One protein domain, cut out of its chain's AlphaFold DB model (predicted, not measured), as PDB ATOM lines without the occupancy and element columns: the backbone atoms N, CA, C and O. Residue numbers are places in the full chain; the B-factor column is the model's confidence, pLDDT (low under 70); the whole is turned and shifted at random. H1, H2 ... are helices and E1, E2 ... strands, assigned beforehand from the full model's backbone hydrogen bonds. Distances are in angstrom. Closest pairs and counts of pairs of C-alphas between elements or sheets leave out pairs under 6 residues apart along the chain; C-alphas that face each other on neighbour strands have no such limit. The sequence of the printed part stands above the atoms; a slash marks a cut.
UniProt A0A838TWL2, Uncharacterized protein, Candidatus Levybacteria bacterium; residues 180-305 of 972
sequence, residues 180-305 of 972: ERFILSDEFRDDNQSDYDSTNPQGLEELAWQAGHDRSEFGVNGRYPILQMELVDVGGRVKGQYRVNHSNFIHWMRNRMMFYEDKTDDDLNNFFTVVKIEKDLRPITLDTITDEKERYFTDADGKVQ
ATOM      1  N   GLU A 180     -20.450   3.534  38.332       40.62
ATOM      2  CA  GLU A 180     -21.165   2.848  39.430       40.62
ATOM      3  C   GLU A 180     -22.102   1.689  39.012       40.62
ATOM      4  O   GLU A 180     -22.808   1.135  39.850       40.62
ATOM      5  N   ARG A 181     -22.140   1.270  37.738       38.28
ATOM      6  CA  ARG A 181     -22.996   0.146  37.280       38.28
ATOM      7  C   ARG A 181     -22.303  -0.905  36.408       38.28
ATOM      8  O   ARG A 181     -22.989  -1.715  35.793       38.28
ATOM      9  N   PHE A 182     -20.974  -0.883  36.313       42.09
ATOM     10  CA  PHE A 182     -20.236  -1.668  35.305       42.09
ATOM     11  C   PHE A 182     -19.641  -2.998  35.765       42.09
ATOM     12  O   PHE A 182     -18.977  -3.693  35.000       42.09
ATOM     13  N   ILE A 183     -19.931  -3.380  36.991       44.94
ATOM     14  CA  ILE A 183     -19.719  -4.720  37.521       44.94
ATOM     15  C   ILE A 183     -21.147  -5.172  37.877       44.94
ATOM     16  O   ILE A 183     -22.009  -4.307  38.081       44.94
ATOM     17  N   LEU A 184     -21.463  -6.475  37.963       47.09
ATOM     18  CA  LEU A 184     -22.515  -6.901  38.907       47.09
ATOM     19  C   LEU A 184     -22.220  -6.037  40.128       47.09
ATOM     20  O   LEU A 184     -21.059  -6.079  40.545       47.09
ATOM     21  N   SER A 185     -23.116  -5.142  40.583       53.19
ATOM     22  CA  SER A 185     -22.765  -4.376  41.787       53.19
ATOM     23  C   SER A 185     -22.233  -5.417  42.765       53.19
ATOM     24  O   SER A 185     -22.771  -6.526  42.764       53.19
ATOM     25  N   ASP A 186     -21.104  -5.184  43.438       54.59
ATOM     26  CA  ASP A 186     -20.575  -6.247  44.302       54.59
ATOM     27  C   ASP A 186     -21.716  -6.748  45.210       54.59
ATOM     28  O   ASP A 186     -21.889  -7.944  45.311       54.59
ATOM     29  N   GLU A 187     -22.659  -5.867  45.576       54.69
ATOM     30  CA  GLU A 187     -24.041  -6.175  45.990       54.69
ATOM     31  C   GLU A 187     -24.812  -7.199  45.124       54.69
ATOM     32  O   GLU A 187     -25.101  -8.260  45.624       54.69
ATOM     33  N   PHE A 188     -25.148  -6.984  43.845       60.81
ATOM     34  CA  PHE A 188     -25.842  -7.992  43.021       60.81
ATOM     35  C   PHE A 188     -25.078  -9.320  42.908       60.81
ATOM     36  O   PHE A 188     -25.713 -10.372  42.851       60.81
ATOM     37  N   ARG A 189     -23.739  -9.314  42.824       62.75
ATOM     38  CA  ARG A 189     -22.972 -10.572  42.809       62.75
ATOM     39  C   ARG A 189     -23.048 -11.244  44.170       62.75
ATOM     40  O   ARG A 189     -23.337 -12.429  44.217       62.75
ATOM     41  N   ASP A 190     -22.772 -10.505  45.231       65.38
ATOM     42  CA  ASP A 190     -22.675 -11.002  46.596       65.38
ATOM     43  C   ASP A 190     -24.062 -11.399  47.129       65.38
ATOM     44  O   ASP A 190     -24.147 -12.426  47.789       65.38
ATOM     45  N   ASP A 191     -25.138 -10.699  46.747       65.31
ATOM     46  CA  ASP A 191     -26.549 -11.041  46.992       65.31
ATOM     47  C   ASP A 191     -26.898 -12.359  46.291       65.31
ATOM     48  O   ASP A 191     -27.387 -13.301  46.909       65.31
ATOM     49  N   ASN A 192     -26.589 -12.487  44.996       67.25
ATOM     50  CA  ASN A 192     -26.846 -13.733  44.277       67.25
ATOM     51  C   ASN A 192     -25.957 -14.886  44.771       67.25
ATOM     52  O   ASN A 192     -26.382 -16.036  44.755       67.25
ATOM     53  N   GLN A 193     -24.733 -14.604  45.223       70.94
ATOM     54  CA  GLN A 193     -23.806 -15.594  45.769       70.94
ATOM     55  C   GLN A 193     -24.206 -16.027  47.183       70.94
ATOM     56  O   GLN A 193     -24.096 -17.212  47.491       70.94
ATOM     57  N   SER A 194     -24.702 -15.114  48.025       67.44
ATOM     58  CA  SER A 194     -25.274 -15.453  49.331       67.44
ATOM     59  C   SER A 194     -26.586 -16.221  49.193       67.44
ATOM     60  O   SER A 194     -26.899 -17.057  50.044       67.44
ATOM     61  N   ASP A 195     -27.322 -15.976  48.104       67.12
ATOM     62  CA  ASP A 195     -28.645 -16.553  47.872       67.12
ATOM     63  C   ASP A 195     -28.651 -17.762  46.926       67.12
ATOM     64  O   ASP A 195     -29.691 -18.418  46.790       67.12
ATOM     65  N   TYR A 196     -27.503 -18.103  46.322       75.31
ATOM     66  CA  TYR A 196     -27.352 -19.205  45.361       75.31
ATOM     67  C   TYR A 196     -27.947 -20.505  45.908       75.31
ATOM     68  O   TYR A 196     -28.772 -21.148  45.250       75.31
ATOM     69  N   ASP A 197     -27.594 -20.838  47.149       72.50
ATOM     70  CA  ASP A 197     -28.007 -22.071  47.814       72.50
ATOM     71  C   ASP A 197     -29.350 -21.965  48.541       72.50
ATOM     72  O   ASP A 197     -29.996 -22.984  48.798       72.50
ATOM     73  N   SER A 198     -29.793 -20.748  48.873       70.50
ATOM     74  CA  SER A 198     -30.913 -20.524  49.792       70.50
ATOM     75  C   SER A 198     -32.249 -20.246  49.092       70.50
ATOM     76  O   SER A 198     -33.303 -20.523  49.676       70.50
ATOM     77  N   THR A 199     -32.248 -19.756  47.843       77.56
ATOM     78  CA  THR A 199     -33.483 -19.388  47.129       77.56
ATOM     79  C   THR A 199     -33.547 -19.912  45.693       77.56
ATOM     80  O   THR A 199     -32.551 -20.054  44.988       77.56
ATOM     81  N   ASN A 200     -34.754 -20.233  45.221       85.19
ATOM     82  CA  ASN A 200     -34.986 -20.518  43.801       85.19
ATOM     83  C   ASN A 200     -34.974 -19.198  42.998       85.19
ATOM     84  O   ASN A 200     -35.539 -18.225  43.506       85.19
ATOM     85  N   PRO A 201     -34.451 -19.175  41.752       88.94
ATOM     86  CA  PRO A 201     -34.483 -17.995  40.892       88.94
ATOM     87  C   PRO A 201     -35.892 -17.420  40.773       88.94
ATOM     88  O   PRO A 201     -36.859 -18.168  40.619       88.94
ATOM     89  N   GLN A 202     -36.028 -16.105  40.828       89.69
ATOM     90  CA  GLN A 202     -37.296 -15.384  40.710       89.69
ATOM     91  C   GLN A 202     -37.588 -14.915  39.279       89.69
ATOM     92  O   GLN A 202     -38.716 -14.514  38.994       89.69
ATOM     93  N   GLY A 203     -36.607 -15.001  38.380       91.81
ATOM     94  CA  GLY A 203     -36.716 -14.556  36.992       91.81
ATOM     95  C   GLY A 203     -35.668 -15.186  36.078       91.81
ATOM     96  O   GLY A 203     -34.828 -15.979  36.513       91.81
ATOM     97  N   LEU A 204     -35.722 -14.818  34.798       94.00
ATOM     98  CA  LEU A 204     -34.855 -15.358  33.751       94.00
ATOM     99  C   LEU A 204     -33.377 -14.988  33.964       94.00
ATOM    100  O   LEU A 204     -32.503 -15.821  33.739       94.00
ATOM    101  N   GLU A 205     -33.082 -13.772  34.424       91.44
ATOM    102  CA  GLU A 205     -31.716 -13.303  34.684       91.44
ATOM    103  C   GLU A 205     -31.057 -14.046  35.850       91.44
ATOM    104  O   GLU A 205     -29.907 -14.463  35.729       91.44
ATOM    105  N   GLU A 206     -31.784 -14.265  36.951       89.19
ATOM    106  CA  GLU A 206     -31.294 -15.065  38.081       89.19
ATOM    107  C   GLU A 206     -31.094 -16.527  37.668       89.19
ATOM    108  O   GLU A 206     -30.083 -17.134  38.014       89.19
ATOM    109  N   LEU A 207     -32.013 -17.091  36.872       92.69
ATOM    110  CA  LEU A 207     -31.859 -18.444  36.335       92.69
ATOM    111  C   LEU A 207     -30.599 -18.555  35.467       92.69
ATOM    112  O   LEU A 207     -29.829 -19.501  35.615       92.69
ATOM    113  N   ALA A 208     -30.386 -17.591  34.572       91.81
ATOM    114  CA  ALA A 208     -29.221 -17.527  33.700       91.81
ATOM    115  C   ALA A 208     -27.912 -17.363  34.479       91.81
ATOM    116  O   ALA A 208     -26.913 -17.997  34.138       91.81
ATOM    117  N   TRP A 209     -27.922 -16.533  35.525       89.31
ATOM    118  CA  TRP A 209     -26.779 -16.370  36.413       89.31
ATOM    119  C   TRP A 209     -26.433 -17.688  37.107       89.31
ATOM    120  O   TRP A 209     -25.286 -18.122  37.041       89.31
ATOM    121  N   GLN A 210     -27.427 -18.366  37.688       90.12
ATOM    122  CA  GLN A 210     -27.215 -19.637  38.381       90.12
ATOM    123  C   GLN A 210     -26.780 -20.755  37.423       90.12
ATOM    124  O   GLN A 210     -25.853 -21.497  37.727       90.12
ATOM    125  N   ALA A 211     -27.368 -20.833  36.226       90.62
ATOM    126  CA  ALA A 211     -26.946 -21.778  35.191       90.62
ATOM    127  C   ALA A 211     -25.473 -21.583  34.779       90.62
ATOM    128  O   ALA A 211     -24.759 -22.558  34.534       90.62
ATOM    129  N   GLY A 212     -25.016 -20.327  34.715       86.75
ATOM    130  CA  GLY A 212     -23.628 -19.978  34.416       86.75
ATOM    131  C   GLY A 212     -22.676 -20.102  35.610       86.75
ATOM    132  O   GLY A 212     -21.468 -20.165  35.406       86.75
ATOM    133  N   HIS A 213     -23.180 -20.141  36.845       83.50
ATOM    134  CA  HIS A 213     -22.355 -20.245  38.056       83.50
ATOM    135  C   HIS A 213     -21.675 -21.612  38.170       83.50
ATOM    136  O   HIS A 213     -20.472 -21.681  38.416       83.50
ATOM    137  N   ASP A 214     -22.409 -22.680  37.846       71.25
ATOM    138  CA  ASP A 214     -21.928 -24.068  37.883       71.25
ATOM    139  C   ASP A 214     -20.726 -24.339  36.953       71.25
ATOM    140  O   ASP A 214     -20.042 -25.360  37.096       71.25
ATOM    141  N   ARG A 215     -20.457 -23.467  35.967       73.56
ATOM    142  CA  ARG A 215     -19.345 -23.623  35.018       73.56
ATOM    143  C   ARG A 215     -18.735 -22.299  34.585       73.56
ATOM    144  O   ARG A 215     -19.383 -21.486  33.932       73.56
ATOM    145  N   SER A 216     -17.426 -22.169  34.799       75.38
ATOM    146  CA  SER A 216     -16.648 -20.980  34.425       75.38
ATOM    147  C   SER A 216     -16.798 -20.579  32.956       75.38
ATOM    148  O   SER A 216     -16.766 -19.391  32.664       75.38
ATOM    149  N   GLU A 217     -17.017 -21.531  32.041       81.19
ATOM    150  CA  GLU A 217     -17.206 -21.252  30.612       81.19
ATOM    151  C   GLU A 217     -18.508 -20.492  30.298       81.19
ATOM    152  O   GLU A 217     -18.519 -19.690  29.368       81.19
ATOM    153  N   PHE A 218     -19.571 -20.690  31.087       86.81
ATOM    154  CA  PHE A 218     -20.897 -20.082  30.895       86.81
ATOM    155  C   PHE A 218     -21.189 -18.923  31.860       86.81
ATOM    156  O   PHE A 218     -22.175 -18.195  31.694       86.81
ATOM    157  N   GLY A 219     -20.338 -18.746  32.872       85.00
ATOM    158  CA  GLY A 219     -20.423 -17.648  33.828       85.00
ATOM    159  C   GLY A 219     -20.240 -16.276  33.175       85.00
ATOM    160  O   GLY A 219     -19.856 -16.157  32.017       85.00
ATOM    161  N   VAL A 220     -20.476 -15.208  33.938       80.50
ATOM    162  CA  VAL A 220     -20.459 -13.813  33.438       80.50
ATOM    163  C   VAL A 220     -19.111 -13.407  32.821       80.50
ATOM    164  O   VAL A 220     -19.074 -12.607  31.890       80.50
ATOM    165  N   ASN A 221     -18.013 -13.990  33.311       76.31
ATOM    166  CA  ASN A 221     -16.655 -13.801  32.779       76.31
ATOM    167  C   ASN A 221     -16.189 -14.971  31.898       76.31
ATOM    168  O   ASN A 221     -15.014 -15.054  31.550       76.31
ATOM    169  N   GLY A 222     -17.091 -15.908  31.618       73.69
ATOM    170  CA  GLY A 222     -16.829 -17.077  30.809       73.69
ATOM    171  C   GLY A 222     -16.734 -16.744  29.332       73.69
ATOM    172  O   GLY A 222     -16.994 -15.625  28.889       73.69
ATOM    173  N   ARG A 223     -16.381 -17.762  28.556       75.25
ATOM    174  CA  ARG A 223     -16.301 -17.692  27.097       75.25
ATOM    175  C   ARG A 223     -17.673 -17.538  26.438       75.25
ATOM    176  O   ARG A 223     -17.805 -16.856  25.424       75.25
ATOM    177  N   TYR A 224     -18.693 -18.140  27.041       80.06
ATOM    178  CA  TYR A 224     -20.081 -18.146  26.596       80.06
ATOM    179  C   TYR A 224     -21.005 -17.593  27.678       80.06
ATOM    180  O   TYR A 224     -21.886 -18.308  28.161       80.06
ATOM    181  N   PRO A 225     -20.837 -16.323  28.075       84.06
ATOM    182  CA  PRO A 225     -21.578 -15.791  29.201       84.06
ATOM    183  C   PRO A 225     -23.070 -15.849  28.892       84.06
ATOM    184  O   PRO A 225     -23.532 -15.245  27.916       84.06
ATOM    185  N   ILE A 226     -23.816 -16.616  29.692       89.75
ATOM    186  CA  ILE A 226     -25.276 -16.711  29.575       89.75
ATOM    187  C   ILE A 226     -25.890 -15.370  29.966       89.75
ATOM    188  O   ILE A 226     -26.816 -14.899  29.316       89.75
ATOM    189  N   LEU A 227     -25.352 -14.730  31.001       88.62
ATOM    190  CA  LEU A 227     -25.744 -13.394  31.414       88.62
ATOM    191  C   LEU A 227     -24.698 -12.386  30.926       88.62
ATOM    192  O   LEU A 227     -23.530 -12.466  31.304       88.62
ATOM    193  N   GLN A 228     -25.113 -11.442  30.084       83.69
ATOM    194  CA  GLN A 228     -24.236 -10.451  29.457       83.69
ATOM    195  C   GLN A 228     -24.623  -9.037  29.877       83.69
ATOM    196  O   GLN A 228     -25.803  -8.720  30.001       83.69
ATOM    197  N   MET A 229     -23.625  -8.180  30.093       76.69
ATOM    198  CA  MET A 229     -23.858  -6.762  30.351       76.69
ATOM    199  C   MET A 229     -24.151  -6.044  29.031       76.69
ATOM    200  O   MET A 229     -23.308  -6.020  28.134       76.69
ATOM    201  N   GLU A 230     -25.316  -5.413  28.932       75.62
ATOM    202  CA  GLU A 230     -25.689  -4.548  27.819       75.62
ATOM    203  C   GLU A 230     -25.826  -3.095  28.272       75.62
ATOM    204  O   GLU A 230     -26.260  -2.796  29.384       75.62
ATOM    205  N   LEU A 231     -25.467  -2.169  27.384       71.56
ATOM    206  CA  LEU A 231     -25.647  -0.740  27.604       71.56
ATOM    207  C   LEU A 231     -26.968  -0.283  27.000       71.56
ATOM    208  O   LEU A 231     -27.137  -0.295  25.782       71.56
ATOM    209  N   VAL A 232     -27.893   0.144  27.856       69.06
ATOM    210  CA  VAL A 232     -29.238   0.563  27.454       69.06
ATOM    211  C   VAL A 232     -29.403   2.056  27.700       69.06
ATOM    212  O   VAL A 232     -29.154   2.539  28.803       69.06
ATOM    213  N   ASP A 233     -29.834   2.799  26.681       67.44
ATOM    214  CA  ASP A 233     -30.207   4.207  26.832       67.44
ATOM    215  C   ASP A 233     -31.613   4.312  27.437       67.44
ATOM    216  O   ASP A 233     -32.609   3.921  26.826       67.44
ATOM    217  N   VAL A 234     -31.689   4.844  28.655       70.25
ATOM    218  CA  VAL A 234     -32.938   5.085  29.374       70.25
ATOM    219  C   VAL A 234     -33.080   6.587  29.600       70.25
ATOM    220  O   VAL A 234     -32.651   7.136  30.615       70.25
ATOM    221  N   GLY A 235     -33.693   7.268  28.630       70.81
ATOM    222  CA  GLY A 235     -34.002   8.697  28.725       70.81
ATOM    223  C   GLY A 235     -32.781   9.619  28.611       70.81
ATOM    224  O   GLY A 235     -32.726  10.634  29.304       70.81
ATOM    225  N   GLY A 236     -31.803   9.277  27.766       67.81
ATOM    226  CA  GLY A 236     -30.575  10.052  27.554       67.81
ATOM    227  C   GLY A 236     -29.466   9.742  28.562       67.81
ATOM    228  O   GLY A 236     -28.462  10.455  28.619       67.81
ATOM    229  N   ARG A 237     -29.646   8.700  29.382       61.31
ATOM    230  CA  ARG A 237     -28.641   8.155  30.300       61.31
ATOM    231  C   ARG A 237     -28.422   6.696  29.939       61.31
ATOM    232  O   ARG A 237     -29.364   5.909  29.983       61.31
ATOM    233  N   VAL A 238     -27.189   6.325  29.617       61.78
ATOM    234  CA  VAL A 238     -26.856   4.919  29.385       61.78
ATOM    235  C   VAL A 238     -26.683   4.241  30.736       61.78
ATOM    236  O   VAL A 238     -25.985   4.736  31.620       61.78
ATOM    237  N   LYS A 239     -27.352   3.109  30.898       67.81
ATOM    238  CA  LYS A 239     -27.304   2.259  32.077       67.81
ATOM    239  C   LYS A 239     -26.803   0.880  31.647       67.81
ATOM    240  O   LYS A 239     -27.320   0.330  30.680       67.81
ATOM    241  N   GLY A 240     -25.843   0.320  32.381       68.44
ATOM    242  CA  GLY A 240     -25.528  -1.106  32.291       68.44
ATOM    243  C   GLY A 240     -26.692  -1.938  32.835       68.44
ATOM    244  O   GLY A 240     -27.164  -1.690  33.950       68.44
ATOM    245  N   GLN A 241     -27.195  -2.873  32.039       76.50
ATOM    246  CA  GLN A 241     -28.216  -3.840  32.425       76.50
ATOM    247  C   GLN A 241     -27.761  -5.232  31.999       76.50
ATOM    248  O   GLN A 241     -27.413  -5.448  30.840       76.50
ATOM    249  N   TYR A 242     -27.808  -6.187  32.923       80.69
ATOM    250  CA  TYR A 242     -27.611  -7.586  32.581       80.69
ATOM    251  C   TYR A 242     -28.819  -8.123  31.817       80.69
ATOM    252  O   TYR A 242     -29.958  -7.949  32.248       80.69
ATOM    253  N   ARG A 243     -28.560  -8.767  30.680       85.81
ATOM    254  CA  ARG A 243     -29.560  -9.442  29.856       85.81
ATOM    255  C   ARG A 243     -29.108 -10.861  29.559       85.81
ATOM    256  O   ARG A 243     -27.915 -11.149  29.442       85.81
ATOM    257  N   VAL A 244     -30.079 -11.758  29.448       89.81
ATOM    258  CA  VAL A 244     -29.805 -13.154  29.117       89.81
ATOM    259  C   VAL A 244     -29.495 -13.276  27.634       89.81
ATOM    260  O   VAL A 244     -30.322 -12.982  26.770       89.81
ATOM    261  N   ASN A 245     -28.303 -13.770  27.329       88.12
ATOM    262  CA  ASN A 245     -27.962 -14.253  26.011       88.12
ATOM    263  C   ASN A 245     -28.644 -15.608  25.793       88.12
ATOM    264  O   ASN A 245     -28.169 -16.667  26.202       88.12
ATOM    265  N   HIS A 246     -29.783 -15.557  25.112       88.44
ATOM    266  CA  HIS A 246     -30.593 -16.731  24.817       88.44
ATOM    267  C   HIS A 246     -29.835 -17.815  24.028       88.44
ATOM    268  O   HIS A 246     -30.101 -18.996  24.229       88.44
ATOM    269  N   SER A 247     -28.898 -17.441  23.142       85.75
ATOM    270  CA  SER A 247     -28.081 -18.421  22.401       85.75
ATOM    271  C   SER A 247     -27.192 -19.208  23.350       85.75
ATOM    272  O   SER A 247     -27.190 -20.433  23.306       85.75
ATOM    273  N   ASN A 248     -26.510 -18.512  24.258       86.44
ATOM    274  CA  ASN A 248     -25.628 -19.143  25.235       86.44
ATOM    275  C   ASN A 248     -26.413 -19.957  26.271       86.44
ATOM    276  O   ASN A 248     -25.924 -20.985  26.723       86.44
ATOM    277  N   PHE A 249     -27.648 -19.562  26.602       90.00
ATOM    278  CA  PHE A 249     -28.530 -20.377  27.443       90.00
ATOM    279  C   PHE A 249     -28.890 -21.717  26.780       90.00
ATOM    280  O   PHE A 249     -28.817 -22.770  27.413       90.00
ATOM    281  N   ILE A 250     -29.236 -21.698  25.487       89.69
ATOM    282  CA  ILE A 250     -29.480 -22.923  24.712       89.69
ATOM    283  C   ILE A 250     -28.196 -23.755  24.585       89.69
ATOM    284  O   ILE A 250     -28.238 -24.969  24.768       89.69
ATOM    285  N   HIS A 251     -27.049 -23.115  24.350       86.94
ATOM    286  CA  HIS A 251     -25.751 -23.791  24.308       86.94
ATOM    287  C   HIS A 251     -25.451 -24.502  25.634       86.94
ATOM    288  O   HIS A 251     -25.145 -25.692  25.638       86.94
ATOM    289  N   TRP A 252     -25.622 -23.817  26.767       90.81
ATOM    290  CA  TRP A 252     -25.491 -24.423  28.090       90.81
ATOM    291  C   TRP A 252     -26.397 -25.645  28.240       90.81
ATOM    292  O   TRP A 252     -25.936 -26.709  28.646       90.81
ATOM    293  N   MET A 253     -27.667 -25.547  27.841       91.88
ATOM    294  CA  MET A 253     -28.580 -26.689  27.897       91.88
ATOM    295  C   MET A 253     -28.064 -27.869  27.059       91.88
ATOM    296  O   MET A 253     -28.050 -28.997  27.558       91.88
ATOM    297  N   ARG A 254     -27.606 -27.635  25.821       91.12
ATOM    298  CA  ARG A 254     -27.030 -28.682  24.958       91.12
ATOM    299  C   ARG A 254     -25.808 -29.325  25.601       91.12
ATOM    300  O   ARG A 254     -25.743 -30.550  25.664       91.12
ATOM    301  N   ASN A 255     -24.894 -28.522  26.147       90.62
ATOM    302  CA  ASN A 255     -23.733 -29.000  26.897       90.62
ATOM    303  C   ASN A 255     -24.154 -29.928  28.045       90.62
ATOM    304  O   ASN A 255     -23.637 -31.041  28.176       90.62
ATOM    305  N   ARG A 256     -25.159 -29.529  28.836       91.44
ATOM    306  CA  ARG A 256     -25.682 -30.363  29.926       91.44
ATOM    307  C   ARG A 256     -26.335 -31.643  29.414       91.44
ATOM    308  O   ARG A 256     -26.077 -32.703  29.975       91.44
ATOM    309  N   MET A 257     -27.140 -31.580  28.352       92.81
ATOM    310  CA  MET A 257     -27.742 -32.768  27.736       92.81
ATOM    311  C   MET A 257     -26.666 -33.756  27.274       92.81
ATOM    312  O   MET A 257     -26.741 -34.938  27.605       92.81
ATOM    313  N   MET A 258     -25.638 -33.273  26.572       91.38
ATOM    314  CA  MET A 258     -24.547 -34.108  26.062       91.38
ATOM    315  C   MET A 258     -23.691 -34.702  27.181       91.38
ATOM    316  O   MET A 258     -23.292 -35.859  27.085       91.38
ATOM    317  N   PHE A 259     -23.470 -33.959  28.266       88.50
ATOM    318  CA  PHE A 259     -22.769 -34.466  29.445       88.50
ATOM    319  C   PHE A 259     -23.466 -35.672  30.087       88.50
ATOM    320  O   PHE A 259     -22.790 -36.590  30.551       88.50
ATOM    321  N   TYR A 260     -24.800 -35.673  30.160       89.62
ATOM    322  CA  TYR A 260     -25.537 -36.829  30.679       89.62
ATOM    323  C   TYR A 260     -25.606 -37.963  29.662       89.62
ATOM    324  O   TYR A 260     -25.478 -39.119  30.054       89.62
ATOM    325  N   GLU A 261     -25.739 -37.644  28.373       88.19
ATOM    326  CA  GLU A 261     -25.782 -38.664  27.325       88.19
ATOM    327  C   GLU A 261     -24.491 -39.487  27.258       88.19
ATOM    328  O   GLU A 261     -24.554 -40.707  27.165       88.19
ATOM    329  N   ASP A 262     -23.330 -38.854  27.446       82.00
ATOM    330  CA  ASP A 262     -22.027 -39.539  27.502       82.00
ATOM    331  C   ASP A 262     -21.884 -40.560  28.627       82.00
ATOM    332  O   ASP A 262     -20.987 -41.401  28.603       82.00
ATOM    333  N   LYS A 263     -22.720 -40.456  29.659       78.12
ATOM    334  CA  LYS A 263     -22.656 -41.351  30.814       78.12
ATOM    335  C   LYS A 263     -23.505 -42.600  30.628       78.12
ATOM    336  O   LYS A 263     -23.392 -43.517  31.441       78.12
ATOM    337  N   THR A 264     -24.361 -42.638  29.609       69.12
ATOM    338  CA  THR A 264     -25.373 -43.680  29.439       69.12
ATOM    339  C   THR A 264     -25.579 -43.995  27.956       69.12
ATOM    340  O   THR A 264     -26.502 -43.488  27.319       69.12
ATOM    341  N   ASP A 265     -24.756 -44.883  27.400       67.06
ATOM    342  CA  ASP A 265     -24.913 -45.308  26.000       67.06
ATOM    343  C   ASP A 265     -26.231 -46.090  25.770       67.06
ATOM    344  O   ASP A 265     -26.868 -45.969  24.711       67.06
ATOM    345  N   ASP A 266     -26.670 -46.849  26.784       75.75
ATOM    346  CA  ASP A 266     -27.757 -47.836  26.685       75.75
ATOM    347  C   ASP A 266     -29.058 -47.458  27.419       75.75
ATOM    348  O   ASP A 266     -30.073 -48.134  27.236       75.75
ATOM    349  N   ASP A 267     -29.067 -46.367  28.191       84.75
ATOM    350  CA  ASP A 267     -30.243 -45.915  28.945       84.75
ATOM    351  C   ASP A 267     -30.837 -44.622  28.379       84.75
ATOM    352  O   ASP A 267     -30.151 -43.766  27.822       84.75
ATOM    353  N   LEU A 268     -32.158 -44.472  28.526       88.31
ATOM    354  CA  LEU A 268     -32.851 -43.250  28.133       88.31
ATOM    355  C   LEU A 268     -32.731 -42.207  29.244       88.31
ATOM    356  O   LEU A 268     -33.429 -42.293  30.257       88.31
ATOM    357  N   ASN A 269     -31.932 -41.169  29.014       89.19
ATOM    358  CA  ASN A 269     -31.929 -40.002  29.884       89.19
ATOM    359  C   ASN A 269     -33.230 -39.216  29.741       89.19
ATOM    360  O   ASN A 269     -33.534 -38.662  28.684       89.19
ATOM    361  N   ASN A 270     -33.981 -39.089  30.832       92.38
ATOM    362  CA  ASN A 270     -35.007 -38.063  30.904       92.38
ATOM    363  C   ASN A 270     -34.345 -36.713  31.209       92.38
ATOM    364  O   ASN A 270     -34.147 -36.356  32.373       92.38
ATOM    365  N   PHE A 271     -34.000 -35.964  30.159       94.19
ATOM    366  CA  PHE A 271     -33.332 -34.664  30.277       94.19
ATOM    367  C   PHE A 271     -34.095 -33.663  31.148       94.19
ATOM    368  O   PHE A 271     -33.449 -32.872  31.825       94.19
ATOM    369  N   PHE A 272     -35.431 -33.751  31.234       94.69
ATOM    370  CA  PHE A 272     -36.212 -32.910  32.148       94.69
ATOM    371  C   PHE A 272     -35.813 -33.111  33.615       94.69
ATOM    372  O   PHE A 272     -35.824 -32.167  34.394       94.69
ATOM    373  N   THR A 273     -35.420 -34.327  33.998       93.00
ATOM    374  CA  THR A 273     -35.048 -34.650  35.383       93.00
ATOM    375  C   THR A 273     -33.549 -34.602  35.638       93.00
ATOM    376  O   THR A 273     -33.141 -34.249  36.742       93.00
ATOM    377  N   VAL A 274     -32.723 -34.982  34.654       93.00
ATOM    378  CA  VAL A 274     -31.267 -35.077  34.861       93.00
ATOM    379  C   VAL A 274     -30.557 -33.752  34.624       93.00
ATOM    380  O   VAL A 274     -29.623 -33.442  35.357       93.00
ATOM    381  N   VAL A 275     -31.013 -32.940  33.662       93.00
ATOM    382  CA  VAL A 275     -30.459 -31.600  33.460       93.00
ATOM    383  C   VAL A 275     -30.988 -30.705  34.570       93.00
ATOM    384  O   VAL A 275     -32.191 -30.459  34.680       93.00
ATOM    385  N   LYS A 276     -30.068 -30.258  35.421       92.81
ATOM    386  CA  LYS A 276     -30.356 -29.441  36.592       92.81
ATOM    387  C   LYS A 276     -29.228 -28.461  36.874       92.81
ATOM    388  O   LYS A 276     -28.078 -28.728  36.511       92.81
ATOM    389  N   ILE A 277     -29.605 -27.365  37.521       91.12
ATOM    390  CA  ILE A 277     -28.702 -26.451  38.223       91.12
ATOM    391  C   ILE A 277     -28.483 -27.054  39.609       91.12
ATOM    392  O   ILE A 277     -29.463 -27.364  40.305       91.12
ATOM    393  N   GLU A 278     -27.227 -27.307  39.966       86.94
ATOM    394  CA  GLU A 278     -26.897 -27.920  41.251       86.94
ATOM    395  C   GLU A 278     -26.971 -26.867  42.362       86.94
ATOM    396  O   GLU A 278     -26.460 -25.763  42.224       86.94
ATOM    397  N   LYS A 279     -27.635 -27.209  43.469       83.00
ATOM    398  CA  LYS A 279     -27.746 -26.361  44.664       83.00
ATOM    399  C   LYS A 279     -27.569 -27.207  45.908       83.00
ATOM    400  O   LYS A 279     -27.994 -28.366  45.901       83.00
ATOM    401  N   ASP A 280     -27.078 -26.609  46.989       77.06
ATOM    402  CA  ASP A 280     -26.856 -27.330  48.245       77.06
ATOM    403  C   ASP A 280     -28.147 -27.890  48.863       77.06
ATOM    404  O   ASP A 280     -28.154 -28.997  49.408       77.06
ATOM    405  N   LEU A 281     -29.267 -27.158  48.772       79.81
ATOM    406  CA  LEU A 281     -30.538 -27.576  49.382       79.81
ATOM    407  C   LEU A 281     -31.433 -28.393  48.445       79.81
ATOM    408  O   LEU A 281     -31.980 -29.425  48.845       79.81
ATOM    409  N   ARG A 282     -31.649 -27.919  47.213       82.75
ATOM    410  CA  ARG A 282     -32.522 -28.589  46.241       82.75
ATOM    411  C   ARG A 282     -32.126 -28.236  44.807       82.75
ATOM    412  O   ARG A 282     -32.258 -27.071  44.436       82.75
ATOM    413  N   PRO A 283     -31.739 -29.217  43.973       90.06
ATOM    414  CA  PRO A 283     -31.421 -28.944  42.581       90.06
ATOM    415  C   PRO A 283     -32.667 -28.480  41.821       90.06
ATOM    416  O   PRO A 283     -33.778 -28.963  42.070       90.06
ATOM    417  N   ILE A 284     -32.468 -27.581  40.861       92.25
ATOM    418  CA  ILE A 284     -33.538 -27.085  39.991       92.25
ATOM    419  C   ILE A 284     -33.440 -27.796  38.652       92.25
ATOM    420  O   ILE A 284     -32.520 -27.556  37.873       92.25
ATOM    421  N   THR A 285     -34.380 -28.701  38.407       95.06
ATOM    422  CA  THR A 285     -34.436 -29.513  37.190       95.06
ATOM    423  C   THR A 285     -35.077 -28.751  36.033       95.06
ATOM    424  O   THR A 285     -35.875 -27.837  36.253       95.06
ATOM    425  N   LEU A 286     -34.797 -29.167  34.793       94.44
ATOM    426  CA  LEU A 286     -35.502 -28.652  33.616       94.44
ATOM    427  C   LEU A 286     -37.022 -28.827  33.720       94.44
ATOM    428  O   LEU A 286     -37.736 -27.938  33.288       94.44
ATOM    429  N   ASP A 287     -37.506 -29.912  34.328       94.69
ATOM    430  CA  ASP A 287     -38.929 -30.155  34.616       94.69
ATOM    431  C   ASP A 287     -39.537 -28.999  35.426       94.69
ATOM    432  O   ASP A 287     -40.518 -28.380  35.018       94.69
ATOM    433  N   THR A 288     -38.854 -28.611  36.511       93.62
ATOM    434  CA  THR A 288     -39.244 -27.476  37.361       93.62
ATOM    435  C   THR A 288     -39.198 -26.161  36.575       93.62
ATOM    436  O   THR A 288     -40.114 -25.345  36.671       93.62
ATOM    437  N   ILE A 289     -38.148 -25.971  35.766       94.25
ATOM    438  CA  ILE A 289     -37.982 -24.790  34.905       94.25
ATOM    439  C   ILE A 289     -39.123 -24.695  33.883       94.25
ATOM    440  O   ILE A 289     -39.615 -23.602  33.600       94.25
ATOM    441  N   THR A 290     -39.567 -25.828  33.332       91.94
ATOM    442  CA  THR A 290     -40.626 -25.870  32.321       91.94
ATOM    443  C   THR A 290     -42.033 -25.746  32.882       91.94
ATOM    444  O   THR A 290     -42.880 -25.162  32.200       91.94
ATOM    445  N   ASP A 291     -42.276 -26.275  34.079       92.69
ATOM    446  CA  ASP A 291     -43.578 -26.230  34.749       92.69
ATOM    447  C   ASP A 291     -43.888 -24.830  35.293       92.69
ATOM    448  O   ASP A 291     -45.022 -24.364  35.198       92.69
ATOM    449  N   GLU A 292     -42.878 -24.115  35.796       94.19
ATOM    450  CA  GLU A 292     -43.010 -22.741  36.301       94.19
ATOM    451  C   GLU A 292     -42.582 -21.703  35.244       94.19
ATOM    452  O   GLU A 292     -41.789 -20.793  35.507       94.19
ATOM    453  N   LYS A 293     -43.109 -21.828  34.018       93.88
ATOM    454  CA  LYS A 293     -42.744 -20.975  32.873       93.88
ATOM    455  C   LYS A 293     -42.832 -19.476  33.184       93.88
ATOM    456  O   LYS A 293     -41.930 -18.721  32.821       93.88
ATOM    457  N   GLU A 294     -43.917 -19.030  33.813       94.75
ATOM    458  CA  GLU A 294     -44.160 -17.619  34.140       94.75
ATOM    459  C   GLU A 294     -43.132 -17.057  35.121       94.75
ATOM    460  O   GLU A 294     -42.903 -15.853  35.135       94.75
ATOM    461  N   ARG A 295     -42.500 -17.908  35.927       93.50
ATOM    462  CA  ARG A 295     -41.432 -17.504  36.832       93.50
ATOM    463  C   ARG A 295     -40.100 -17.462  36.094       93.50
ATOM    464  O   ARG A 295     -39.479 -16.415  35.985       93.50
ATOM    465  N   TYR A 296     -39.687 -18.598  35.540       95.00
ATOM    466  CA  TYR A 296     -38.323 -18.785  35.041       95.00
ATOM    467  C   TYR A 296     -38.045 -18.148  33.678       95.00
ATOM    468  O   TYR A 296     -36.886 -17.948  33.331       95.00
ATOM    469  N   PHE A 297     -39.079 -17.815  32.901       95.00
ATOM    470  CA  PHE A 297     -38.924 -17.165  31.596       95.00
ATOM    471  C   PHE A 297     -39.414 -15.720  31.578       95.00
ATOM    472  O   PHE A 297     -39.543 -15.154  30.495       95.00
ATOM    473  N   THR A 298     -39.697 -15.113  32.730       95.62
ATOM    474  CA  THR A 298     -39.987 -13.678  32.807       95.62
ATOM    475  C   THR A 298     -38.681 -12.911  32.960       95.62
ATOM    476  O   THR A 298     -37.922 -13.172  33.890       95.62
ATOM    477  N   ASP A 299     -38.408 -12.012  32.015       91.50
ATOM    478  CA  ASP A 299     -37.240 -11.129  32.069       91.50
ATOM    479  C   ASP A 299     -37.420  -9.990  33.086       91.50
ATOM    480  O   ASP A 299     -38.510  -9.768  33.627       91.50
ATOM    481  N   ALA A 300     -36.355  -9.223  33.317       84.88
ATOM    482  CA  ALA A 300     -36.358  -8.070  34.217       84.88
ATOM    483  C   ALA A 300     -37.364  -6.971  33.816       84.88
ATOM    484  O   ALA A 300     -37.727  -6.134  34.646       84.88
ATOM    485  N   ASP A 301     -37.829  -6.971  32.562       85.94
ATOM    486  CA  ASP A 301     -38.841  -6.050  32.042       85.94
ATOM    487  C   ASP A 301     -40.283  -6.578  32.285       85.94
ATOM    488  O   ASP A 301     -41.265  -5.930  31.910       85.94
ATOM    489  N   GLY A 302     -40.438  -7.745  32.928       89.19
ATOM    490  CA  GLY A 302     -41.723  -8.378  33.239       89.19
ATOM    491  C   GLY A 302     -42.347  -9.134  32.061       89.19
ATOM    492  O   GLY A 302     -43.539  -9.456  32.089       89.19
ATOM    493  N   LYS A 303     -41.580  -9.409  31.000       93.50
ATOM    494  CA  LYS A 303     -42.058 -10.065  29.782       93.50
ATOM    495  C   LYS A 303     -41.652 -11.536  29.751       93.50
ATOM    496  O   LYS A 303     -40.480 -11.892  29.818       93.50
ATOM    497  N   VAL A 304     -42.639 -12.402  29.516       93.69
ATOM    498  CA  VAL A 304     -42.406 -13.840  29.327       93.69
ATOM    499  C   VAL A 304     -41.751 -14.109  27.965       93.69
ATOM    500  O   VAL A 304     -42.348 -13.889  26.904       93.69
ATOM    501  N   GLN A 305     -40.547 -14.675  27.981       92.31
ATOM    502  CA  GLN A 305     -39.749 -15.069  26.820       92.31
ATOM    503  C   GLN A 305     -40.206 -16.420  26.244       92.31
ATOM    504  O   GLN A 305     -39.474 -17.408  26.190       92.31
TER     505      GLN A 305
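Overview. This is residues 180 to 305 of the 972 residues of an uncharacterized protein of Candidatus Levybacteria bacterium (UniProt A0A838TWL2). Look first for a long axis made by two parts nearly in line: the antiparallel hairpin of E1 and E2, and the helix H3 that follows it. H2 packs at the joint between them, H1 is near H2, and past the free-standing residues 262 to 268 the chain folds back through the short helices H4, H5 and H6, from H4 near Met 257 of H3 to H6 beside Leu 204 of H2. You have 126 printed residues, with six named helices and two strands in the order H1 H2 E1 E2 H3 H4 H5 H6, the sheet being E1 - E2, antiparallel, and the class mixed, helices and strands. The whole is compact, with a radius of gyration of the C-alphas of 15.4 A, and a rod in outline, spanning 58 by 27 by 26 A.

Arrangement. Begin with E1, residues 227 to 233, and E2, residues 238 to 244, an antiparallel hairpin at 148 degrees; N 230 and O 241 are 2.8 A apart, within hydrogen-bond range. Next find H2, residues 204 to 213: its closest C-alphas to the strands are Ala 208 to Leu 227 of E1 and Glu 205 to Val 244 of E2, both 5.9 A. H3, residues 246 to 261, only just touches H2, with 3 pairs of C-alphas within 8 A and with its residues 249 to 252 alone; the closest C-alphas, Ala 208 and Phe 249, are 6.9 A apart, at a steep tilt of 48 degrees, the same way. H6, residues 293 to 296, also only just touches H2, with 3 pairs; the C-alphas of Leu 204 and Tyr 296, the closest, are 5.0 A apart. H4, residues 271 to 274, touches H5, residues 286 to 291, the closest C-alphas being Phe 272 and Leu 286, 4.6 A. H1, residues 186 to 195, is close to H2 but not clearly touching, at 7.7 A between the C-alphas of Asn 192 and Glu 206. In H1, H2, H3 and H5 every O i to N i+4 pair is within hydrogen-bond range; H4 and H6 are too short for one.

Along the chain. Find C-alpha 186 at (-20.575, -6.247, 44.302), where H1 begins its 13.6 A; H2 is 14.1 A long. E1 measures 18.7 A and E2 18.3 A. From C-alpha 246 at (-30.593, -16.731, 24.817) H3 runs 22.6 A. H4, H5 and H6 are short, and H6 ends at C-alpha 296, (-38.323, -18.785, 35.041).

Size, cuts and confidence. The C-alphas of Gly 236 and Asp 266, the two farthest apart, are 58.0 A from each other. The printed part has no cut; the links H2 to E1 and H4 to H5 are long. Residues 276 to 277 pair with 284 to 285, antiparallel, and residues 262 to 268 stand free. Mean pLDDT of the printed part is 81.4, and 24 residues are under 70, among them 180 to 192 and 236 to 240.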